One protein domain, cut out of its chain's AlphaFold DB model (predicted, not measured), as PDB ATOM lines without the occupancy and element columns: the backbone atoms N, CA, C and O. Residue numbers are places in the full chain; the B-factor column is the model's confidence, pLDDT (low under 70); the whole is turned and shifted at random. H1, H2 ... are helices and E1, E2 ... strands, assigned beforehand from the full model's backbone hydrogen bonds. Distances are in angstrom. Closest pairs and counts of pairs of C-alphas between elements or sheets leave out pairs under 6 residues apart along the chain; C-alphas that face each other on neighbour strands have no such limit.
ATOM      1  N   LEU A  55      55.041  22.666 -50.781       82.75
ATOM      2  CA  LEU A  55      53.757  22.523 -51.461       82.75
ATOM      3  C   LEU A  55      52.775  23.574 -50.958       82.75
ATOM      4  O   LEU A  55      52.210  24.309 -51.767       82.75
ATOM      5  N   SER A  56      52.627  23.675 -49.633       77.50
ATOM      6  CA  SER A  56      51.715  24.647 -49.029       77.50
ATOM      7  C   SER A  56      52.099  26.074 -49.407       77.50
ATOM      8  O   SER A  56      51.229  26.824 -49.846       77.50
ATOM      9  N   LEU A  57      53.391  26.422 -49.380       72.94
ATOM     10  CA  LEU A  57      53.876  27.739 -49.803       72.94
ATOM     11  C   LEU A  57      53.566  28.018 -51.273       72.94
ATOM     12  O   LEU A  57      53.064  29.087 -51.602       72.94
ATOM     13  N   ARG A  58      53.809  27.056 -52.166       80.56
ATOM     14  CA  ARG A  58      53.571  27.241 -53.601       80.56
ATOM     15  C   ARG A  58      52.094  27.425 -53.931       80.56
ATOM     16  O   ARG A  58      51.755  28.290 -54.730       80.56
ATOM     17  N   GLU A  59      51.232  26.570 -53.398       75.62
ATOM     18  CA  GLU A  59      49.811  26.553 -53.770       75.62
ATOM     19  C   GLU A  59      49.023  27.695 -53.141       75.62
ATOM     20  O   GLU A  59      48.009  28.118 -53.686       75.62
ATOM     21  N   SER A  60      49.523  28.227 -52.031       63.12
ATOM     22  CA  SER A  60      48.934  29.365 -51.344       63.12
ATOM     23  C   SER A  60      49.504  30.723 -51.755       63.12
ATOM     24  O   SER A  60      49.225  31.709 -51.080       63.12
ATOM     25  N   ASP A  61      50.333  30.797 -52.799       63.59
ATOM     26  CA  ASP A  61      51.042  32.021 -53.197       63.59
ATOM     27  C   ASP A  61      51.863  32.636 -52.043       63.59
ATOM     28  O   ASP A  61      51.802  33.828 -51.742       63.59
ATOM     29  N   GLN A  62      52.662  31.789 -51.389       62.91
ATOM     30  CA  GLN A  62      53.529  32.092 -50.245       62.91
ATOM     31  C   GLN A  62      52.776  32.518 -48.979       62.91
ATOM     32  O   GLN A  62      53.366  33.112 -48.073       62.91
ATOM     33  N   PHE A  63      51.484  32.204 -48.904       52.72
ATOM     34  CA  PHE A  63      50.638  32.581 -47.784       52.72
ATOM     35  C   PHE A  63      50.710  31.551 -46.645       52.72
ATOM     36  O   PHE A  63      50.880  31.953 -45.501       52.72
ATOM     37  N   PHE A  64      50.668  30.241 -46.941       64.06
ATOM     38  CA  PHE A  64      50.718  29.109 -46.002       64.06
ATOM     39  C   PHE A  64      52.079  28.398 -45.965       64.06
ATOM     40  O   PHE A  64      52.547  27.934 -46.991       64.06
ATOM     41  N   CYS A  65      52.678  28.225 -44.779       70.31
ATOM     42  CA  CYS A  65      53.714  27.206 -44.543       70.31
ATOM     43  C   CYS A  65      53.213  26.258 -43.451       70.31
ATOM     44  O   CYS A  65      53.306  26.532 -42.254       70.31
ATOM     45  N   GLU A  66      52.626  25.160 -43.904       76.00
ATOM     46  CA  GLU A  66      52.193  24.008 -43.118       76.00
ATOM     47  C   GLU A  66      52.910  22.774 -43.674       76.00
ATOM     48  O   GLU A  66      53.271  22.762 -44.854       76.00
ATOM     49  N   TYR A  67      53.129  21.748 -42.848       84.19
ATOM     50  CA  TYR A  67      53.670  20.482 -43.339       84.19
ATOM     51  C   TYR A  67      52.872  20.013 -44.560       84.19
ATOM     52  O   TYR A  67      51.645  19.941 -44.499       84.19
ATOM     53  N   ASP A  68      53.547  19.655 -45.649       84.94
ATOM     54  CA  ASP A  68      52.899  19.312 -46.920       84.94
ATOM     55  C   ASP A  68      51.872  18.172 -46.748       84.94
ATOM     56  O   ASP A  68      50.813  18.166 -47.374       84.94
ATOM     57  N   VAL A  69      52.126  17.246 -45.814       87.50
ATOM     58  CA  VAL A  69      51.187  16.170 -45.444       87.50
ATOM     59  C   VAL A  69      49.901  16.669 -44.778       87.50
ATOM     60  O   VAL A  69      48.835  16.075 -44.965       87.50
ATOM     61  N   ASP A  70      49.983  17.736 -43.989       85.44
ATOM     62  CA  ASP A  70      48.837  18.342 -43.317       85.44
ATOM     63  C   ASP A  70      48.086  19.277 -44.271       85.44
ATOM     64  O   ASP A  70      46.853  19.256 -44.283       85.44
ATOM     65  N   TRP A  71      48.805  19.977 -45.155       83.75
ATOM     66  CA  TRP A  71      48.220  20.763 -46.241       83.75
ATOM     67  C   TRP A  71      47.354  19.901 -47.171       83.75
ATOM     68  O   TRP A  71      46.194  20.224 -47.428       83.75
ATOM     69  N   GLU A  72      47.849  18.734 -47.589       87.31
ATOM     70  CA  GLU A  72      47.065  17.769 -48.374       87.31
ATOM     71  C   GLU A  72      45.825  17.265 -47.620       87.31
ATOM     72  O   GLU A  72      44.716  17.188 -48.167       87.31
ATOM     73  N   ARG A  73      45.971  16.957 -46.322       87.25
ATOM     74  CA  ARG A  73      44.833  16.560 -45.477       87.25
ATOM     75  C   ARG A  73      43.790  17.675 -45.412       87.25
ATOM     76  O   ARG A  73      42.594  17.390 -45.498       87.25
ATOM     77  N   ARG A  74      44.233  18.923 -45.293       83.00
ATOM     78  CA  ARG A  74      43.383  20.110 -45.249       83.00
ATOM     79  C   ARG A  74      42.636  20.324 -46.560       83.00
ATOM     80  O   ARG A  74      41.417  20.462 -46.506       83.00
ATOM     81  N   LYS A  75      43.303  20.254 -47.722       82.00
ATOM     82  CA  LYS A  75      42.636  20.329 -49.041       82.00
ATOM     83  C   LYS A  75      41.537  19.270 -49.165       82.00
ATOM     84  O   LYS A  75      40.408  19.566 -49.559       82.00
ATOM     85  N   LYS A  76      41.820  18.034 -48.740       85.75
ATOM     86  CA  LYS A  76      40.831  16.947 -48.747       85.75
ATOM     87  C   LYS A  76      39.624  17.235 -47.846       85.75
ATOM     88  O   LYS A  76      38.492  16.998 -48.265       85.75
ATOM     89  N   LEU A  77      39.852  17.722 -46.625       81.25
ATOM     90  CA  LEU A  77      38.778  18.093 -45.696       81.25
ATOM     91  C   LEU A  77      37.940  19.254 -46.239       81.25
ATOM     92  O   LEU A  77      36.715  19.143 -46.260       81.25
ATOM     93  N   TYR A  78      38.593  20.287 -46.775       78.69
ATOM     94  CA  TYR A  78      37.942  21.415 -47.432       78.69
ATOM     95  C   TYR A  78      36.981  20.946 -48.525       78.69
ATOM     96  O   TYR A  78      35.812  21.315 -48.509       78.69
ATOM     97  N   HIS A  79      37.418  20.081 -49.447       78.12
ATOM     98  CA  HIS A  79      36.544  19.609 -50.526       78.12
ATOM     99  C   HIS A  79      35.330  18.815 -50.021       78.12
ATOM    100  O   HIS A  79      34.242  18.936 -50.589       78.12
ATOM    101  N   LEU A  80      35.496  18.027 -48.953       80.31
ATOM    102  CA  LEU A  80      34.392  17.295 -48.329       80.31
ATOM    103  C   LEU A  80      33.376  18.251 -47.688       80.31
ATOM    104  O   LEU A  80      32.178  18.113 -47.930       80.31
ATOM    105  N   GLN A  81      33.848  19.222 -46.905       74.56
ATOM    106  CA  GLN A  81      33.004  20.193 -46.199       74.56
ATOM    107  C   GLN A  81      32.326  21.160 -47.172       74.56
ATOM    108  O   GLN A  81      31.116  21.362 -47.116       74.56
ATOM    109  N   HIS A  82      33.071  21.669 -48.152       73.25
ATOM    110  CA  HIS A  82      32.564  22.561 -49.191       73.25
ATOM    111  C   HIS A  82      31.422  21.943 -50.000       73.25
ATOM    112  O   HIS A  82      30.442  22.616 -50.312       73.25
ATOM    113  N   GLY A  83      31.510  20.647 -50.316       71.56
ATOM    114  CA  GLY A  83      30.416  19.928 -50.971       71.56
ATOM    115  C   GLY A  83      29.138  19.889 -50.126       71.56
ATOM    116  O   GLY A  83      28.040  20.003 -50.670       71.56
ATOM    117  N   ARG A  84      29.275  19.776 -48.800       69.00
ATOM    118  CA  ARG A  84      28.154  19.737 -47.848       69.00
ATOM    119  C   ARG A  84      27.567  21.122 -47.585       69.00
ATOM    120  O   ARG A  84      26.351  21.241 -47.534       69.00
ATOM    121  N   ASN A  85      28.407  22.155 -47.548       66.31
ATOM    122  CA  ASN A  85      28.004  23.554 -47.364       66.31
ATOM    123  C   ASN A  85      27.303  24.175 -48.589       66.31
ATOM    124  O   ASN A  85      26.819  25.303 -48.529       66.31
ATOM    125  N   ARG A  86      27.236  23.455 -49.716       64.75
ATOM    126  CA  ARG A  86      26.514  23.865 -50.934       64.75
ATOM    127  C   ARG A  86      25.115  23.257 -51.047       64.75
ATOM    128  O   ARG A  86      24.461  23.411 -52.082       64.75
ATOM    129  N   VAL A  87      24.642  22.551 -50.020       65.12
ATOM    130  CA  VAL A  87      23.318  21.930 -50.036       65.12
ATOM    131  C   VAL A  87      22.262  23.006 -49.776       65.12
ATOM    132  O   VAL A  87      21.993  23.395 -48.643       65.12
ATOM    133  N   SER A  88      21.624  23.474 -50.854       58.28
ATOM    134  CA  SER A  88      20.430  24.319 -50.753       58.28
ATOM    135  C   SER A  88      19.343  23.561 -49.989       58.28
ATOM    136  O   SER A  88      18.761  22.603 -50.500       58.28
ATOM    137  N   ASP A  89      19.101  23.966 -48.746       56.81
ATOM    138  CA  ASP A  89      18.067  23.393 -47.896       56.81
ATOM    139  C   ASP A  89      17.021  24.467 -47.601       56.81
ATOM    140  O   ASP A  89      17.303  25.472 -46.954       56.81
ATOM    141  N   ALA A  90      15.799  24.255 -48.090       56.34
ATOM    142  CA  ALA A  90      14.662  25.148 -47.870       56.34
ATOM    143  C   ALA A  90      14.104  25.081 -46.429       56.34
ATOM    144  O   ALA A  90      13.102  25.727 -46.127       56.34
ATOM    145  N   ARG A  91      14.700  24.274 -45.542       57.03
ATOM    146  CA  ARG A  91      14.279  24.105 -44.143       57.03
ATOM    147  C   ARG A  91      15.035  25.061 -43.210       57.03
ATOM    148  O   ARG A  91      16.191  25.395 -43.446       57.03
ATOM    149  N   PHE A  92      14.433  25.370 -42.056       59.81
ATOM    150  CA  PHE A  92      15.039  26.102 -40.920       59.81
ATOM    151  C   PHE A  92      16.380  25.527 -40.404       59.81
ATOM    152  O   PHE A  92      17.035  26.141 -39.566       59.81
ATOM    153  N   LEU A  93      16.795  24.349 -40.880       61.00
ATOM    154  CA  LEU A  93      18.033  23.666 -40.499       61.00
ATOM    155  C   LEU A  93      19.214  23.987 -41.429       61.00
ATOM    156  O   LEU A  93      20.242  23.321 -41.326       61.00
ATOM    157  N   PHE A  94      19.098  24.996 -42.305       64.12
ATOM    158  CA  PHE A  94      20.176  25.424 -43.207       64.12
ATOM    159  C   PHE A  94      21.536  25.493 -42.498       64.12
ATOM    160  O   PHE A  94      22.484  24.862 -42.953       64.12
ATOM    161  N   PHE A  95      21.608  26.157 -41.340       58.53
ATOM    162  CA  PHE A  95      22.849  26.300 -40.573       58.53
ATOM    163  C   PHE A  95      23.374  24.985 -39.981       58.53
ATOM    164  O   PHE A  95      24.577  24.820 -39.851       58.53
ATOM    165  N   GLN A  96      22.515  24.019 -39.651       62.22
ATOM    166  CA  GLN A  96      22.983  22.710 -39.167       62.22
ATOM    167  C   GLN A  96      23.585  21.871 -40.299       62.22
ATOM    168  O   GLN A  96      24.448  21.035 -40.053       62.22
ATOM    169  N   ASN A  97      23.138  22.111 -41.533       61.94
ATOM    170  CA  ASN A  97      23.545  21.341 -42.703       61.94
ATOM    171  C   ASN A  97      24.659  22.015 -43.521       61.94
ATOM    172  O   ASN A  97      25.323  21.316 -44.281       61.94
ATOM    173  N   ASN A  98      24.863  23.331 -43.369       60.44
ATOM    174  CA  ASN A  98      25.741  24.134 -44.230       60.44
ATOM    175  C   ASN A  98      26.764  25.013 -43.486       60.44
ATOM    176  O   ASN A  98      27.305  25.946 -44.072       60.44
ATOM    177  N   TRP A  99      27.014  24.751 -42.200       61.56
ATOM    178  CA  TRP A  99      27.945  25.539 -41.380       61.56
ATOM    179  C   TRP A  99      29.100  24.695 -40.828       61.56
ATOM    180  O   TRP A  99      29.522  24.858 -39.681       61.56
ATOM    181  N   GLU A 100      29.605  23.746 -41.623       62.34
ATOM    182  CA  GLU A 100      30.843  23.053 -41.264       62.34
ATOM    183  C   GLU A 100      32.031  23.992 -41.533       62.34
ATOM    184  O   GLU A 100      32.157  24.495 -42.652       62.34
ATOM    185  N   PRO A 101      32.908  24.255 -40.549       65.06
ATOM    186  CA  PRO A 101      34.052  25.124 -40.769       65.06
ATOM    187  C   PRO A 101      35.011  24.469 -41.760       65.06
ATOM    188  O   PRO A 101      35.530  23.385 -41.509       65.06
ATOM    189  N   ASN A 102      35.278  25.165 -42.861       62.03
ATOM    190  CA  ASN A 102      36.225  24.739 -43.894       62.03
ATOM    191  C   ASN A 102      37.693  24.790 -43.421       62.03
ATOM    192  O   ASN A 102      38.570  24.134 -43.980       62.03
ATOM    193  N   PHE A 103      37.968  25.606 -42.401       65.94
ATOM    194  CA  PHE A 103      39.278  25.792 -41.790       65.94
ATOM    195  C   PHE A 103      39.071  26.200 -40.326       65.94
ATOM    196  O   PHE A 103      38.308  27.123 -40.046       65.94
ATOM    197  N   SER A 104      39.749  25.532 -39.391       66.12
ATOM    198  CA  SER A 104      39.727  25.876 -37.962       66.12
ATOM    199  C   SER A 104      41.149  26.004 -37.421       66.12
ATOM    200  O   SER A 104      42.080  25.391 -37.950       66.12
ATOM    201  N   CYS A 105      41.301  26.802 -36.369       68.81
ATOM    202  CA  CYS A 105      42.545  27.055 -35.648       68.81
ATOM    203  C   CYS A 105      42.349  26.797 -34.154       68.81
ATOM    204  O   CYS A 105      41.217  26.736 -33.676       68.81
ATOM    205  N   GLU A 106      43.451  26.649 -33.422       71.62
ATOM    206  CA  GLU A 106      43.408  26.364 -31.987       71.62
ATOM    207  C   GLU A 106      42.795  27.525 -31.190       71.62
ATOM    208  O   GLU A 106      41.993  27.295 -30.284       71.62
ATOM    209  N   PHE A 107      43.108  28.773 -31.564       74.56
ATOM    210  CA  PHE A 107      42.611  29.959 -30.872       74.56
ATOM    211  C   PHE A 107      41.877  30.909 -31.821       74.56
ATOM    212  O   PHE A 107      42.485  31.736 -32.500       74.56
ATOM    213  N   GLU A 108      40.548  30.849 -31.819       82.06
ATOM    214  CA  GLU A 108      39.694  31.766 -32.576       82.06
ATOM    215  C   GLU A 108      39.168  32.923 -31.715       82.06
ATOM    216  O   GLU A 108      38.828  32.771 -30.538       82.06
ATOM    217  N   ARG A 109      39.069  34.115 -32.311       83.69
ATOM    218  CA  ARG A 109      38.416  35.265 -31.683       83.69
ATOM    219  C   ARG A 109      37.607  36.058 -32.692       83.69
ATOM    220  O   ARG A 109      38.128  36.482 -33.719       83.69
ATOM    221  N   ARG A 110      36.347  36.334 -32.370       84.69
ATOM    222  CA  ARG A 110      35.492  37.187 -33.197       84.69
ATOM    223  C   ARG A 110      35.808  38.668 -32.981       84.69
ATOM    224  O   ARG A 110      35.896  39.116 -31.838       84.69
ATOM    225  N   LEU A 111      35.979  39.422 -34.065       86.94
ATOM    226  CA  LEU A 111      36.309  40.847 -34.040       86.94
ATOM    227  C   LEU A 111      35.388  41.657 -34.942       86.94
ATOM    228  O   LEU A 111      35.136  41.254 -36.067       86.94
ATOM    229  N   GLY A 112      34.917  42.800 -34.439       87.56
ATOM    230  CA  GLY A 112      33.931  43.663 -35.092       87.56
ATOM    231  C   GLY A 112      32.528  43.506 -34.506       87.56
ATOM    232  O   GLY A 112      32.341  42.871 -33.463       87.56
ATOM    233  N   ASN A 113      31.539  44.107 -35.167       83.50
ATOM    234  CA  ASN A 113      30.148  44.107 -34.709       83.50
ATOM    235  C   ASN A 113      29.553  42.695 -34.628       83.50
ATOM    236  O   ASN A 113      29.991  41.769 -35.310       83.50
ATOM    237  N   ILE A 114      28.524  42.503 -33.801       77.75
ATOM    238  CA  ILE A 114      27.700  41.282 -33.834       77.75
ATOM    239  C   ILE A 114      26.963  41.226 -35.183       77.75
ATOM    240  O   ILE A 114      26.495  42.255 -35.659       77.75
ATOM    241  N   GLY A 115      26.861  40.042 -35.792       75.62
ATOM    242  CA  GLY A 115      26.239  39.856 -37.109       75.62
ATOM    243  C   GLY A 115      27.268  39.720 -38.228       75.62
ATOM    244  O   GLY A 115      28.221  38.960 -38.089       75.62
ATOM    245  N   ASP A 116      27.079  40.432 -39.332       65.75
ATOM    246  CA  ASP A 116      27.902  40.236 -40.530       65.75
ATOM    247  C   ASP A 116      29.224  41.020 -40.519       65.75
ATOM    248  O   ASP A 116      30.273  40.489 -40.875       65.75
ATOM    249  N   GLY A 117      29.226  42.235 -39.960       69.00
ATOM    250  CA  GLY A 117      30.424  43.083 -39.924       69.00
ATOM    251  C   GLY A 117      31.585  42.539 -39.078       69.00
ATOM    252  O   GLY A 117      32.720  42.986 -39.220       69.00
ATOM    253  N   GLY A 118      31.336  41.570 -38.189       77.06
ATOM    254  CA  GLY A 118      32.381  40.953 -37.373       77.06
ATOM    255  C   GLY A 118      32.814  39.590 -37.898       77.06
ATOM    256  O   GLY A 118      31.979  38.716 -38.117       77.06
ATOM    257  N   LYS A 119      34.126  39.369 -38.011       83.88
ATOM    258  CA  LYS A 119      34.705  38.134 -38.556       83.88
ATOM    259  C   LYS A 119      35.519  37.380 -37.501       83.88
ATOM    260  O   LYS A 119      36.013  37.968 -36.535       83.88
ATOM    261  N   TRP A 120      35.621  36.063 -37.657       84.00
ATOM    262  CA  TRP A 120      36.449  35.213 -36.798       84.00
ATOM    263  C   TRP A 120      37.910  35.299 -37.224       84.00
ATOM    264  O   TRP A 120      38.218  35.258 -38.410       84.00
ATOM    265  N   VAL A 121      38.806  35.457 -36.250       83.50
ATOM    266  CA  VAL A 121      40.234  35.687 -36.471       83.50
ATOM    267  C   VAL A 121      41.037  34.692 -35.642       83.50
ATOM    268  O   VAL A 121      40.917  34.660 -34.418       83.50
ATOM    269  N   CYS A 122      41.840  33.875 -36.316       79.44
ATOM    270  CA  CYS A 122      42.740  32.896 -35.716       79.44
ATOM    271  C   CYS A 122      44.016  33.519 -35.154       79.44
ATOM    272  O   CYS A 122      44.584  34.436 -35.749       79.44
ATOM    273  N   ASP A 123      44.476  32.971 -34.031       80.19
ATOM    274  CA  ASP A 123      45.807  33.149 -33.449       80.19
ATOM    275  C   ASP A 123      46.261  34.617 -33.341       80.19
ATOM    276  O   ASP A 123      47.432  34.957 -33.493       80.19
ATOM    277  N   VAL A 124      45.324  35.522 -33.025       81.81
ATOM    278  CA  VAL A 124      45.577  36.977 -32.936       81.81
ATOM    279  C   VAL A 124      46.754  37.308 -32.010       81.81
ATOM    280  O   VAL A 124      47.524  38.235 -32.266       81.81
ATOM    281  N   HIS A 125      46.917  36.527 -30.945       80.50
ATOM    282  CA  HIS A 125      47.997  36.659 -29.973       80.50
ATOM    283  C   HIS A 125      49.393  36.444 -30.588       80.50
ATOM    284  O   HIS A 125      50.340  37.127 -30.196       80.50
ATOM    285  N   HIS A 126      49.531  35.581 -31.601       79.25
ATOM    286  CA  HIS A 126      50.787  35.414 -32.335       79.25
ATOM    287  C   HIS A 126      51.128  36.663 -33.149       79.25
ATOM    288  O   HIS A 126      52.276  37.110 -33.146       79.25
ATOM    289  N   ILE A 127      50.136  37.287 -33.790       83.81
ATOM    290  CA  ILE A 127      50.341  38.522 -34.562       83.81
ATOM    291  C   ILE A 127      50.760  39.673 -33.642       83.81
ATOM    292  O   ILE A 127      51.652  40.444 -33.988       83.81
ATOM    293  N   GLN A 128      50.186  39.749 -32.441       85.00
ATOM    294  CA  GLN A 128      50.512  40.776 -31.449       85.00
ATOM    295  C   GLN A 128      51.997  40.772 -31.032       85.00
ATOM    296  O   GLN A 128      52.532  41.814 -30.641       85.00
ATOM    297  N   SER A 129      52.667  39.619 -31.136       83.81
ATOM    298  CA  SER A 129      54.098  39.469 -30.847       83.81
ATOM    299  C   SER A 129      55.017  39.997 -31.960       83.81
ATOM    300  O   SER A 129      56.187  40.284 -31.693       83.81
ATOM    301  N   LYS A 130      54.511  40.169 -33.192       85.31
ATOM    302  CA  LYS A 130      55.316  40.656 -34.320       85.31
ATOM    303  C   LYS A 130      55.622  42.161 -34.169       85.31
ATOM    304  O   LYS A 130      54.802  42.926 -33.650       85.31
ATOM    305  N   PRO A 131      56.807  42.624 -34.613       88.94
ATOM    306  CA  PRO A 131      57.168  44.043 -34.550       88.94
ATOM    307  C   PRO A 131      56.342  44.900 -35.518       88.94
ATOM    308  O   PRO A 131      55.989  46.030 -35.184       88.94
ATOM    309  N   THR A 132      56.022  44.354 -36.691       91.31
ATOM    310  CA  THR A 132      55.187  44.961 -37.729       91.31
ATOM    311  C   THR A 132      54.181  43.934 -38.225       91.31
ATOM    312  O   THR A 132      54.404  42.727 -38.100       91.31
ATOM    313  N   CYS A 133      53.069  44.422 -38.765       92.94
ATOM    314  CA  CYS A 133      52.032  43.566 -39.310       92.94
ATOM    315  C   CYS A 133      51.238  44.256 -40.416       92.94
ATOM    316  O   CYS A 133      51.070  45.476 -40.374       92.94
ATOM    317  N   LEU A 134      50.797  43.486 -41.412       94.06
ATOM    318  CA  LEU A 134      50.066  43.967 -42.586       94.06
ATOM    319  C   LEU A 134      48.699  43.291 -42.694       94.06
ATOM    320  O   LEU A 134      48.620  42.073 -42.700       94.06
ATOM    321  N   ILE A 135      47.621  44.056 -42.810       94.62
ATOM    322  CA  ILE A 135      46.257  43.522 -42.862       94.62
ATOM    323  C   ILE A 135      45.554  44.056 -44.096       94.62
ATOM    324  O   ILE A 135      45.492  45.270 -44.289       94.62
ATOM    325  N   TYR A 136      44.993  43.157 -44.898       94.56
ATOM    326  CA  TYR A 136      44.133  43.492 -46.027       94.56
ATOM    327  C   TYR A 136      42.687  43.121 -45.711       94.56
ATOM    328  O   TYR A 136      42.406  42.014 -45.250       94.56
ATOM    329  N   SER A 137      41.771  44.050 -45.964       94.00
ATOM    330  CA  SER A 137      40.337  43.862 -45.762       94.00
ATOM    331  C   SER A 137      39.567  44.275 -47.007       94.00
ATOM    332  O   SER A 137      39.545  45.448 -47.369       94.00
ATOM    333  N   PHE A 138      38.955  43.309 -47.680       91.62
ATOM    334  CA  PHE A 138      38.149  43.533 -48.873       91.62
ATOM    335  C   PHE A 138      36.660  43.520 -48.530       91.62
ATOM    336  O   PHE A 138      36.222  42.695 -47.724       91.62
ATOM    337  N   GLY A 139      35.922  44.439 -49.156       89.75
ATOM    338  CA  GLY A 139      34.477  44.597 -49.017       89.75
ATOM    339  C   GLY A 139      34.091  45.065 -47.620       89.75
ATOM    340  O   GLY A 139      33.641  44.311 -46.763       89.75
ATOM    341  N   SER A 140      34.359  46.340 -47.356       90.44
ATOM    342  CA  SER A 140      33.939  46.982 -46.103       90.44
ATOM    343  C   SER A 140      32.482  47.423 -46.151       90.44
ATOM    344  O   SER A 140      31.831  47.518 -45.119       90.44
ATOM    345  N   ASN A 141      31.983  47.759 -47.344       90.12
ATOM    346  CA  ASN A 141      30.681  48.372 -47.569       90.12
ATOM    347  C   ASN A 141      30.392  49.561 -46.620       90.12
ATOM    348  O   ASN A 141      29.263  49.790 -46.192       90.12
ATOM    349  N   GLY A 142      31.440  50.303 -46.241       90.88
ATOM    350  CA  GLY A 142      31.364  51.406 -45.280       90.88
ATOM    351  C   GLY A 142      31.252  51.001 -43.802       90.88
ATOM    352  O   GLY A 142      31.292  51.886 -42.946       90.88
ATOM    353  N   ASP A 143      31.157  49.708 -43.473       91.44
ATOM    354  CA  ASP A 143      31.289  49.195 -42.108       91.44
ATOM    355  C   ASP A 143      32.768  48.923 -41.793       91.44
ATOM    356  O   ASP A 143      33.384  48.000 -42.318       91.44
ATOM    357  N   PHE A 144      33.331  49.741 -40.901       94.62
ATOM    358  CA  PHE A 144      34.718  49.620 -40.442       94.62
ATOM    359  C   PHE A 144      34.840  48.958 -39.060       94.62
ATOM    360  O   PHE A 144      35.834  49.143 -38.350       94.62
ATOM    361  N   SER A 145      33.798  48.278 -38.577       92.50
ATOM    362  CA  SER A 145      33.790  47.704 -37.227       92.50
ATOM    363  C   SER A 145      34.858  46.627 -37.046       92.50
ATOM    364  O   SER A 145      35.499  46.582 -35.992       92.50
ATOM    365  N   PHE A 146      35.106  45.815 -38.075       92.69
ATOM    366  CA  PHE A 146      36.192  44.841 -38.093       92.69
ATOM    367  C   PHE A 146      37.560  45.518 -37.953       92.69
ATOM    368  O   PHE A 146      38.331  45.171 -37.056       92.69
ATOM    369  N   GLU A 147      37.847  46.519 -38.786       96.44
ATOM    370  CA  GLU A 147      39.117  47.246 -38.805       96.44
ATOM    371  C   GLU A 147      39.360  47.959 -37.478       96.44
ATOM    372  O   GLU A 147      40.459  47.882 -36.932       96.44
ATOM    373  N   ASN A 148      38.329  48.594 -36.916       96.75
ATOM    374  CA  ASN A 148      38.394  49.215 -35.595       96.75
ATOM    375  C   ASN A 148      38.740  48.189 -34.508       96.75
ATOM    376  O   ASN A 148      39.642  48.409 -33.694       96.75
ATOM    377  N   ALA A 149      38.048  47.046 -34.495       95.00
ATOM    378  CA  ALA A 149      38.266  46.004 -33.499       95.00
ATOM    379  C   ALA A 149      39.662  45.376 -33.625       95.00
ATOM    380  O   ALA A 149      40.349  45.180 -32.619       95.00
ATOM    381  N   ILE A 150      40.123  45.116 -34.847       93.75
ATOM    382  CA  ILE A 150      41.479  44.641 -35.115       93.75
ATOM    383  C   ILE A 150      42.513  45.675 -34.687       93.75
ATOM    384  O   ILE A 150      43.440  45.322 -33.961       93.75
ATOM    385  N   LYS A 151      42.342  46.950 -35.053       96.56
ATOM    386  CA  LYS A 151      43.273  48.022 -34.688       96.56
ATOM    387  C   LYS A 151      43.388  48.189 -33.177       96.56
ATOM    388  O   LYS A 151      44.481  48.440 -32.680       96.56
ATOM    389  N   SER A 152      42.295  47.993 -32.437       95.50
ATOM    390  CA  SER A 152      42.308  48.058 -30.970       95.50
ATOM    391  C   SER A 152      43.203  46.992 -30.328       95.50
ATOM    392  O   SER A 152      43.802  47.228 -29.281       95.50
ATOM    393  N   VAL A 153      43.328  45.826 -30.966       94.56
ATOM    394  CA  VAL A 153      44.083  44.689 -30.419       94.56
ATOM    395  C   VAL A 153      45.476  44.591 -31.013       94.56
ATOM    396  O   VAL A 153      46.420  44.208 -30.325       94.56
ATOM    397  N   LEU A 154      45.614  44.977 -32.273       94.94
ATOM    398  CA  LEU A 154      46.858  44.999 -33.013       94.94
ATOM    399  C   LEU A 154      47.185  46.445 -33.433       94.94
ATOM    400  O   LEU A 154      47.209  46.766 -34.624       94.94
ATOM    401  N   PRO A 155      47.465  47.348 -32.473       95.69
ATOM    402  CA  PRO A 155      47.630  48.780 -32.748       95.69
ATOM    403  C   PRO A 155      48.794  49.088 -33.695       95.69
ATOM    404  O   PRO A 155      48.775  50.103 -34.393       95.69
ATOM    405  N   LYS A 156      49.786  48.192 -33.762       94.88
ATOM    406  CA  LYS A 156      50.969  48.309 -34.623       94.88
ATOM    407  C   LYS A 156      50.709  47.928 -36.082       94.88
ATOM    408  O   LYS A 156      51.565  48.206 -36.915       94.88
ATOM    409  N   CYS A 157      49.576  47.296 -36.392       95.31
ATOM    410  CA  CYS A 157      49.325  46.844 -37.754       95.31
ATOM    411  C   CYS A 157      48.960  47.988 -38.680       95.31
ATOM    412  O   CYS A 157      48.193  48.897 -38.339       95.31
ATOM    413  N   GLU A 158      49.508  47.879 -39.876       97.31
ATOM    414  CA  GLU A 158      49.121  48.603 -41.066       97.31
ATOM    415  C   GLU A 158      47.898  47.904 -41.670       97.31
ATOM    416  O   GLU A 158      47.935  46.699 -41.917       97.31
ATOM    417  N   ILE A 159      46.801  48.640 -41.854       97.81
ATOM    418  CA  ILE A 159      45.532  48.098 -42.352       97.81
ATOM    419  C   ILE A 159      45.186  48.798 -43.664       97.81
ATOM    420  O   ILE A 159      45.095  50.025 -43.705       97.81
ATOM    421  N   HIS A 160      44.974  48.014 -44.717       97.94
ATOM    422  CA  HIS A 160      44.480  48.474 -46.011       97.94
ATOM    423  C   HIS A 160      43.089  47.905 -46.246       97.94
ATOM    424  O   HIS A 160      42.904  46.686 -46.253       97.94
ATOM    425  N   THR A 161      42.128  48.795 -46.455       97.50
ATOM    426  CA  THR A 161      40.739  48.426 -46.718       97.50
ATOM    427  C   THR A 161      40.381  48.766 -48.153       97.50
ATOM    428  O   THR A 161      40.686  49.861 -48.624       97.50
ATOM    429  N   PHE A 162      39.742  47.826 -48.839       95.56
ATOM    430  CA  PHE A 162      39.450  47.886 -50.262       95.56
ATOM    431  C   PHE A 162      37.956  47.714 -50.506       95.56
ATOM    432  O   PHE A 162      37.342  46.777 -49.996       95.56
ATOM    433  N   ASP A 163      37.378  48.595 -51.315       94.12
ATOM    434  CA  ASP A 163      35.978  48.500 -51.725       94.12
ATOM    435  C   ASP A 163      35.751  49.129 -53.107       94.12
ATOM    436  O   ASP A 163      36.550  49.941 -53.570       94.12
ATOM    437  N   MET A 164      34.650  48.779 -53.774       91.75
ATOM    438  CA  MET A 164      34.226  49.450 -55.007       91.75
ATOM    439  C   MET A 164      33.603  50.821 -54.731       91.75
ATOM    440  O   MET A 164      33.709  51.732 -55.560       91.75
ATOM    441  N   GLY A 165      32.931  50.951 -53.585       91.12
ATOM    442  CA  GLY A 165      32.377  52.209 -53.113       91.12
ATOM    443  C   GLY A 165      33.463  53.206 -52.716       91.12
ATOM    444  O   GLY A 165      34.649  52.889 -52.640       91.12
ATOM    445  N   VAL A 166      33.048  54.443 -52.451       92.94
ATOM    446  CA  VAL A 166      33.931  55.478 -51.906       92.94
ATOM    447  C   VAL A 166      33.522  55.725 -50.467       92.94
ATOM    448  O   VAL A 166      32.478  56.320 -50.200       92.94
ATOM    449  N   TYR A 167      34.357  55.266 -49.544       95.44
ATOM    450  CA  TYR A 167      34.140  55.401 -48.112       95.44
ATOM    451  C   TYR A 167      35.334  56.086 -47.454       95.44
ATOM    452  O   TYR A 167      36.432  56.148 -48.005       95.44
ATOM    453  N   HIS A 168      35.111  56.608 -46.252       94.69
ATOM    454  CA  HIS A 168      36.159  57.238 -45.462       94.69
ATOM    455  C   HIS A 168      36.508  56.323 -44.302       94.69
ATOM    456  O   HIS A 168      35.717  56.173 -43.370       94.69
ATOM    457  N   CYS A 169      37.696  55.721 -44.362       94.38
ATOM    458  CA  CYS A 169      38.199  54.978 -43.219       94.38
ATOM    459  C   CYS A 169      38.377  55.913 -42.010       94.38
ATOM    460  O   CYS A 169      38.829  57.052 -42.187       94.38
ATOM    461  N   PRO A 170      38.061  55.454 -40.784       95.00
ATOM    462  CA  PRO A 170      38.339  56.224 -39.585       95.00
ATOM    463  C   PRO A 170      39.821  56.639 -39.490       95.00
ATOM    464  O   PRO A 170      40.716  55.833 -39.780       95.00
ATOM    465  N   PRO A 171      40.115  57.879 -39.053       94.31
ATOM    466  CA  PRO A 171      41.487  58.343 -38.887       94.31
ATOM    467  C   PRO A 171      42.294  57.417 -37.973       94.31
ATOM    468  O   PRO A 171      41.810  56.994 -36.925       94.31
ATOM    469  N   ASN A 172      43.549  57.149 -38.341       94.81
ATOM    470  CA  ASN A 172      44.478  56.272 -37.610       94.81
ATOM    471  C   ASN A 172      44.068  54.791 -37.521       94.81
ATOM    472  O   ASN A 172      44.701  54.040 -36.776       94.81
ATOM    473  N   VAL A 173      43.053  54.352 -38.272       97.25
ATOM    474  CA  VAL A 173      42.616  52.949 -38.290       97.25
ATOM    475  C   VAL A 173      43.145  52.225 -39.516       97.25
ATOM    476  O   VAL A 173      43.877  51.249 -39.366       97.25
ATOM    477  N   CYS A 174      42.830  52.725 -40.709       97.00
ATOM    478  CA  CYS A 174      43.219  52.100 -41.967       97.00
ATOM    479  C   CYS A 174      43.420  53.118 -43.093       97.00
ATOM    480  O   CYS A 174      43.012  54.277 -42.999       97.00
ATOM    481  N   THR A 175      44.037  52.654 -44.175       97.56
ATOM    482  CA  THR A 175      44.112  53.365 -45.451       97.56
ATOM    483  C   THR A 175      43.070  52.773 -46.391       97.56
ATOM    484  O   THR A 175      43.080  51.566 -46.638       97.56
ATOM    485  N   PHE A 176      42.177  53.611 -46.917       97.56
ATOM    486  CA  PHE A 176      41.124  53.179 -47.835       97.56
ATOM    487  C   PHE A 176      41.584  53.228 -49.295       97.56
ATOM    488  O   PHE A 176      42.228  54.189 -49.716       97.56
ATOM    489  N   HIS A 177      41.195  52.218 -50.071       96.56
ATOM    490  CA  HIS A 177      41.493  52.082 -51.493       96.56
ATOM    491  C   HIS A 177      40.216  51.747 -52.255       96.56
ATOM    492  O   HIS A 177      39.557  50.750 -51.965       96.56
ATOM    493  N   GLN A 178      39.898  52.534 -53.280       95.12
ATOM    494  CA  GLN A 178      38.821  52.178 -54.195       95.12
ATOM    495  C   GLN A 178      39.331  51.121 -55.189       95.12
ATOM    496  O   GLN A 178      40.014  51.446 -56.164       95.12
ATOM    497  N   ALA A 179      39.067  49.845 -54.913       92.19
ATOM    498  CA  ALA A 179      39.503  48.719 -55.733       92.19
ATOM    499  C   ALA A 179      38.604  47.493 -55.542       92.19
ATOM    500  O   ALA A 179      38.155  47.195 -54.437       92.19
ATOM    501  N   LYS A 180      38.410  46.740 -56.630       89.44
ATOM    502  CA  LYS A 180      37.696  45.463 -56.640       89.44
ATOM    503  C   LYS A 180      38.683  44.307 -56.781       89.44
ATOM    504  O   LYS A 180      39.483  44.317 -57.716       89.44
ATOM    505  N   LEU A 181      38.607  43.317 -55.896       86.38
ATOM    506  CA  LEU A 181      39.393  42.086 -56.014       86.38
ATOM    507  C   LEU A 181      38.817  41.187 -57.125       86.38
ATOM    508  O   LEU A 181      37.599  41.047 -57.234       86.38
ATOM    509  N   GLY A 182      39.680  40.597 -57.953       84.00
ATOM    510  CA  GLY A 182      39.309  39.666 -59.027       84.00
ATOM    511  C   GLY A 182      40.533  39.115 -59.761       84.00
ATOM    512  O   GLY A 182      41.625  39.118 -59.205       84.00
ATOM    513  N   ASP A 183      40.374  38.636 -60.996       79.06
ATOM    514  CA  ASP A 183      41.470  38.037 -61.781       79.06
ATOM    515  C   ASP A 183      42.372  39.072 -62.482       79.06
ATOM    516  O   ASP A 183      43.479  38.747 -62.910       79.06
ATOM    517  N   GLY A 184      41.932  40.332 -62.565       79.25
ATOM    518  CA  GLY A 184      42.670  41.405 -63.226       79.25
ATOM    519  C   GLY A 184      42.649  41.349 -64.757       79.25
ATOM    520  O   GLY A 184      43.350  42.139 -65.390       79.25
ATOM    521  N   LEU A 185      41.862  40.454 -65.367       78.06
ATOM    522  CA  LEU A 185      41.846  40.241 -66.820       78.06
ATOM    523  C   LEU A 185      40.980  41.258 -67.565       78.06
ATOM    524  O   LEU A 185      41.266  41.606 -68.710       78.06
ATOM    525  N   ASP A 186      39.918  41.742 -66.923       79.31
ATOM    526  CA  ASP A 186      38.930  42.642 -67.524       79.31
ATOM    527  C   ASP A 186      39.252  44.136 -67.339       79.31
ATOM    528  O   ASP A 186      38.530  45.000 -67.840       79.31
ATOM    529  N   GLY A 187      40.323  44.454 -66.603       79.19
ATOM    530  CA  GLY A 187      40.733  45.819 -66.265       79.19
ATOM    531  C   GLY A 187      39.828  46.536 -65.254       79.19
ATOM    532  O   GLY A 187      40.137  47.664 -64.867       79.19
ATOM    533  N   THR A 188      38.735  45.909 -64.806       83.44
ATOM    534  CA  THR A 188      37.825  46.460 -63.785       83.44
ATOM    535  C   THR A 188      38.131  45.913 -62.394       83.44
ATOM    536  O   THR A 188      37.862  46.565 -61.382       83.44
ATOM    537  N   THR A 189      38.738  44.730 -62.350       86.44
ATOM    538  CA  THR A 189      39.231  44.079 -61.141       86.44
ATOM    539  C   THR A 189      40.752  44.152 -61.045       86.44
ATOM    540  O   THR A 189      41.452  44.444 -62.015       86.44
ATOM    541  N   LYS A 190      41.284  43.900 -59.851       87.69
ATOM    542  CA  LYS A 190      42.715  43.726 -59.607       87.69
ATOM    543  C   LYS A 190      42.946  42.382 -58.932       87.69
ATOM    544  O   LYS A 190      42.235  42.056 -57.981       87.69
ATOM    545  N   SER A 191      43.963  41.652 -59.381       85.00
ATOM    546  CA  SER A 191      44.442  40.480 -58.652       85.00
ATOM    547  C   SER A 191      45.120  40.882 -57.345       85.00
ATOM    548  O   SER A 191      45.588  42.016 -57.187       85.00
ATOM    549  N   LEU A 192      45.188  39.942 -56.402       84.12
ATOM    550  CA  LEU A 192      45.895  40.157 -55.140       84.12
ATOM    551  C   LEU A 192      47.367  40.526 -55.393       84.12
ATOM    552  O   LEU A 192      47.874  41.473 -54.795       84.12
ATOM    553  N   GLU A 193      48.017  39.857 -56.349       82.69
ATOM    554  CA  GLU A 193      49.389  40.150 -56.774       82.69
ATOM    555  C   GLU A 193      49.538  41.590 -57.293       82.69
ATOM    556  O   GLU A 193      50.446  42.316 -56.883       82.69
ATOM    557  N   MET A 194      48.616  42.054 -58.147       87.81
ATOM    558  CA  MET A 194      48.631  43.436 -58.640       87.81
ATOM    559  C   MET A 194      48.529  44.447 -57.496       87.81
ATOM    560  O   MET A 194      49.217  45.467 -57.524       87.81
ATOM    561  N   ILE A 195      47.690  44.179 -56.492       92.25
ATOM    562  CA  ILE A 195      47.524  45.051 -55.320       92.25
ATOM    563  C   ILE A 195      48.803  45.074 -54.479       92.25
ATOM    564  O   ILE A 195      49.274  46.153 -54.121       92.25
ATOM    565  N   ILE A 196      49.395  43.909 -54.205       88.69
ATOM    566  CA  ILE A 196      50.673  43.791 -53.487       88.69
ATOM    567  C   ILE A 196      51.767  44.596 -54.199       88.69
ATOM    568  O   ILE A 196      52.480  45.367 -53.554       88.69
ATOM    569  N   ASN A 197      51.863  44.472 -55.525       90.75
ATOM    570  CA  ASN A 197      52.828  45.207 -56.339       90.75
ATOM    571  C   ASN A 197      52.589  46.724 -56.289       90.75
ATOM    572  O   ASN A 197      53.523  47.486 -56.052       90.75
ATOM    573  N   GLN A 198      51.343  47.176 -56.462       94.38
ATOM    574  CA  GLN A 198      50.994  48.604 -56.459       94.38
ATOM    575  C   GLN A 198      51.239  49.285 -55.109       94.38
ATOM    576  O   GLN A 198      51.571  50.468 -55.073       94.38
ATOM    577  N   LEU A 199      51.085  48.545 -54.008       96.06
ATOM    578  CA  LEU A 199      51.339  49.038 -52.656       96.06
ATOM    579  C   LEU A 199      52.793  48.836 -52.198       96.06
ATOM    580  O   LEU A 199      53.133  49.217 -51.085       96.06
ATOM    581  N   ASN A 200      53.669  48.286 -53.050       96.06
ATOM    582  CA  ASN A 200      55.064  47.961 -52.723       96.06
ATOM    583  C   ASN A 200      55.210  46.994 -51.530       96.06
ATOM    584  O   ASN A 200      56.140  47.102 -50.729       96.06
ATOM    585  N   HIS A 201      54.308  46.020 -51.418       93.81
ATOM    586  CA  HIS A 201      54.294  45.017 -50.348       93.81
ATOM    587  C   HIS A 201      54.900  43.665 -50.763       93.81
ATOM    588  O   HIS A 201      54.720  42.675 -50.067       93.81
ATOM    589  N   THR A 202      55.660  43.600 -51.861       87.12
ATOM    590  CA  THR A 202      56.227  42.348 -52.417       87.12
ATOM    591  C   THR A 202      57.185  41.600 -51.491       87.12
ATOM    592  O   THR A 202      57.404  40.407 -51.665       87.12
ATOM    593  N   GLN A 203      57.765  42.289 -50.506       87.44
ATOM    594  CA  GLN A 203      58.656  41.712 -49.490       87.44
ATOM    595  C   GLN A 203      58.004  41.686 -48.097       87.44
ATOM    596  O   GLN A 203      58.693  41.632 -47.077       87.44
ATOM    597  N   ARG A 204      56.674  41.793 -48.034       82.44
ATOM    598  CA  ARG A 204      55.891  41.772 -46.798       82.44
ATOM    599  C   ARG A 204      54.970  40.558 -46.818       82.44
ATOM    600  O   ARG A 204      54.380  40.228 -47.837       82.44
ATOM    601  N   GLU A 205      54.830  39.927 -45.662       81.62
ATOM    602  CA  GLU A 205      53.800  38.915 -45.428       81.62
ATOM    603  C   GLU A 205      52.465  39.628 -45.157       81.62
ATOM    604  O   GLU A 205      52.460  40.655 -44.473       81.62
ATOM    605  N   ILE A 206      51.351  39.114 -45.692       84.88
ATOM    606  CA  ILE A 206      50.004  39.557 -45.303       84.88
ATOM    607  C   ILE A 206      49.592  38.762 -44.065       84.88
ATOM    608  O   ILE A 206      49.542  37.537 -44.074       84.88
ATOM    609  N   ASP A 207      49.287  39.476 -42.991       84.81
ATOM    610  CA  ASP A 207      49.056  38.917 -41.669       84.81
ATOM    611  C   ASP A 207      47.615  38.505 -41.428       84.81
ATOM    612  O   ASP A 207      47.342  37.609 -40.640       84.81
ATOM    613  N   ILE A 208      46.687  39.228 -42.036       87.06
ATOM    614  CA  ILE A 208      45.262  38.928 -42.014       87.06
ATOM    615  C   ILE A 208      44.724  39.352 -43.373       87.06
ATOM    616  O   ILE A 208      44.952  40.487 -43.800       87.06
ATOM    617  N   LEU A 209      43.997  38.448 -44.025       88.69
ATOM    618  CA  LEU A 209      43.306  38.697 -45.281       88.69
ATOM    619  C   LEU A 209      41.804  38.458 -45.078       88.69
ATOM    620  O   LEU A 209      41.324  37.331 -45.148       88.69
ATOM    621  N   LYS A 210      41.051  39.529 -44.802       89.38
ATOM    622  CA  LYS A 210      39.580  39.489 -44.819       89.38
ATOM    623  C   LYS A 210      39.106  39.637 -46.263       89.38
ATOM    624  O   LYS A 210      39.488  40.596 -46.933       89.38
ATOM    625  N   VAL A 211      38.239  38.732 -46.712       84.88
ATOM    626  CA  VAL A 211      37.574  38.797 -48.020       84.88
ATOM    627  C   VAL A 211      36.085  38.568 -47.803       84.88
ATOM    628  O   VAL A 211      35.709  37.516 -47.306       84.88
ATOM    629  N   ASP A 212      35.289  39.587 -48.105       83.00
ATOM    630  CA  ASP A 212      33.861  39.685 -47.783       83.00
ATOM    631  C   ASP A 212      33.201  40.557 -48.862       83.00
ATOM    632  O   ASP A 212      32.997  41.751 -48.680       83.00
ATOM    633  N   ILE A 213      33.060  40.011 -50.069       80.50
ATOM    634  CA  ILE A 213      32.744  40.720 -51.322       80.50
ATOM    635  C   ILE A 213      31.500  40.143 -52.025       80.50
ATOM    636  O   ILE A 213      31.410  40.169 -53.257       80.50
ATOM    637  N   GLU A 214      30.531  39.673 -51.237       70.44
ATOM    638  CA  GLU A 214      29.180  39.281 -51.652       70.44
ATOM    639  C   GLU A 214      29.138  38.188 -52.740       70.44
ATOM    640  O   GLU A 214      28.464  38.316 -53.769       70.44
ATOM    641  N   GLY A 215      29.863  37.087 -52.538       60.41
ATOM    642  CA  GLY A 215      29.797  35.891 -53.387       60.41
ATOM    643  C   GLY A 215      30.864  35.821 -54.483       60.41
ATOM    644  O   GLY A 215      30.972  34.807 -55.179       60.41
ATOM    645  N   ALA A 216      31.680  36.862 -54.663       62.97
ATOM    646  CA  ALA A 216      32.841  36.798 -55.556       62.97
ATOM    647  C   ALA A 216      34.052  36.088 -54.912       62.97
ATOM    648  O   ALA A 216      35.018  35.763 -55.607       62.97
ATOM    649  N   GLU A 217      33.997  35.779 -53.613       65.44
ATOM    650  CA  GLU A 217      35.047  35.057 -52.892       65.44
ATOM    651  C   GLU A 217      35.200  33.628 -53.412       65.44
ATOM    652  O   GLU A 217      36.304  33.087 -53.415       65.44
ATOM    653  N   PHE A 218      34.117  32.998 -53.887       60.03
ATOM    654  CA  PHE A 218      34.163  31.609 -54.355       60.03
ATOM    655  C   PHE A 218      35.165  31.395 -55.490       60.03
ATOM    656  O   PHE A 218      35.789  30.335 -55.546       60.03
ATOM    657  N   SER A 219      35.344  32.383 -56.368       61.53
ATOM    658  CA  SER A 219      36.361  32.327 -57.422       61.53
ATOM    659  C   SER A 219      37.773  32.410 -56.842       61.53
ATOM    660  O   SER A 219      38.643  31.653 -57.261       61.53
ATOM    661  N   LEU A 220      37.987  33.260 -55.831       63.84
ATOM    662  CA  LEU A 220      39.271  33.378 -55.134       63.84
ATOM    663  C   LEU A 220      39.623  32.083 -54.391       63.84
ATOM    664  O   LEU A 220      40.724  31.564 -54.539       63.84
ATOM    665  N   PHE A 221      38.682  31.527 -53.626       62.66
ATOM    666  CA  PHE A 221      38.901  30.280 -52.895       62.66
ATOM    667  C   PHE A 221      39.087  29.089 -53.820       62.66
ATOM    668  O   PHE A 221      39.861  28.187 -53.514       62.66
ATOM    669  N   PHE A 222      38.404  29.074 -54.964       59.03
ATOM    670  CA  PHE A 222      38.663  28.054 -55.962       59.03
ATOM    671  C   PHE A 222      40.101  28.149 -56.474       59.03
ATOM    672  O   PHE A 222      40.782  27.137 -56.476       59.03
ATOM    673  N   GLU A 223      40.608  29.334 -56.816       59.19
ATOM    674  CA  GLU A 223      42.008  29.481 -57.244       59.19
ATOM    675  C   GLU A 223      43.019  29.097 -56.148       59.19
ATOM    676  O   GLU A 223      43.991  28.403 -56.448       59.19
ATOM    677  N   LEU A 224      42.756  29.442 -54.881       57.41
ATOM    678  CA  LEU A 224      43.617  29.074 -53.745       57.41
ATOM    679  C   LEU A 224      43.653  27.560 -53.451       57.41
ATOM    680  O   LEU A 224      44.645  27.072 -52.921       57.41
ATOM    681  N   PHE A 225      42.590  26.809 -53.767       56.41
ATOM    682  CA  PHE A 225      42.446  25.392 -53.380       56.41
ATOM    683  C   PHE A 225      42.287  24.407 -54.554       56.41
ATOM    684  O   PHE A 225      41.993  23.234 -54.334       56.41
ATOM    685  N   LYS A 226      42.427  24.853 -55.807       48.91
ATOM    686  CA  LYS A 226      42.305  24.004 -57.013       48.91
ATOM    687  C   LYS A 226      43.624  23.349 -57.434       48.91
ATOM    688  O   LYS A 226      43.582  22.426 -58.246       48.91
TER     689      LYS A 226
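AT A GLANCE: This is residues 55 to 226 of the 227 residues of the protein "Hypothetical protein" of Didymodactylos carnosus (UniProt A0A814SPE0). A small parallel sheet, E5 E4 E3 E6, has H5 over one face, with the hairpin E1 and E2 packed beside H5. Beyond the sheet's E6 edge and across a gap, the long H2 forms a separate arm, with the short H1 at one end and H3 at the other; H7 stands partly in the gap. The 172 printed residues hold seven named helices and six named strands, in the order H1 H2 H3 E1 E2 H4 E3 H5 E4 E5 H6 E6 H7, a mixed class. The whole is compact, with a radius of gyration of the C-alphas of 16.7 A and spans of 43 by 39 by 38 A.

IN THESE COORDINATES: Find C-alpha 55 at (53.757, 22.523, -51.461), where H1, residues 55 to 59, begins. H2, residues 68 to 84, runs 24.8 A to C-alpha 84 at (28.154, 19.737, -47.848). Next come H3, 94 to 98, E1, 108 to 111, E2, 119 to 122, and H4, 124 to 128. E3, 133 to 138, spans 16.9 A, H5, 145 to 153, 12.7 A, and E4, 157 to 163, 19.4 A. Then look for E5, 175 to 178, H6, 192 to 198, E6, 208 to 211, and H7, 217 to 225, ending at (42.446, 25.392, -53.380).

HOW THE PARTS SIT: Begin at the sheet: N 177 and O 161 pair E5 with E4 at 2.8 A, N 160 and O 135 pair E4 with E3 at 2.8 A, and N 136 and O 208 pair E3 with E6 at 2.9 A. H5 is on the sheet at a height of 9.8 A, along the strands, at 5 degrees to E3 on the local plane. E3, H5, E4 form a strand-helix-strand unit, two parallel neighbour strands with a helix between; E5, H6, E6 form a split one, with E4 and E3 between its strands. Both crossovers are right-handed. H4 only grazes the sheet; H6 is not on it. In the antiparallel hairpin E1 and E2, N 121 and O 109 are 2.8 A apart; the closest C-alphas of E1 and H5, Leu 111 and Ala 149, are 5.5 A apart. E2 and E6 are near each other. H2 touches H1 with residues 68 to 71 alone, closest at the C-alphas of Leu 55 and Asp 68, 5.6 A. H2 is close but not clearly touching to H3 and H7. In the seven helices every O i to N i+4 pair is within hydrogen-bond range.

THE WHOLE: The C-alphas farthest apart, Ala 90 and Pro 131, are 48.4 A apart. The printed part has no cut; E4 to E5 and E5 to H6 are long links. Confidence is under 70 at residues 60 to 64, 84 to 105, 116 to 117 and 215 to 226.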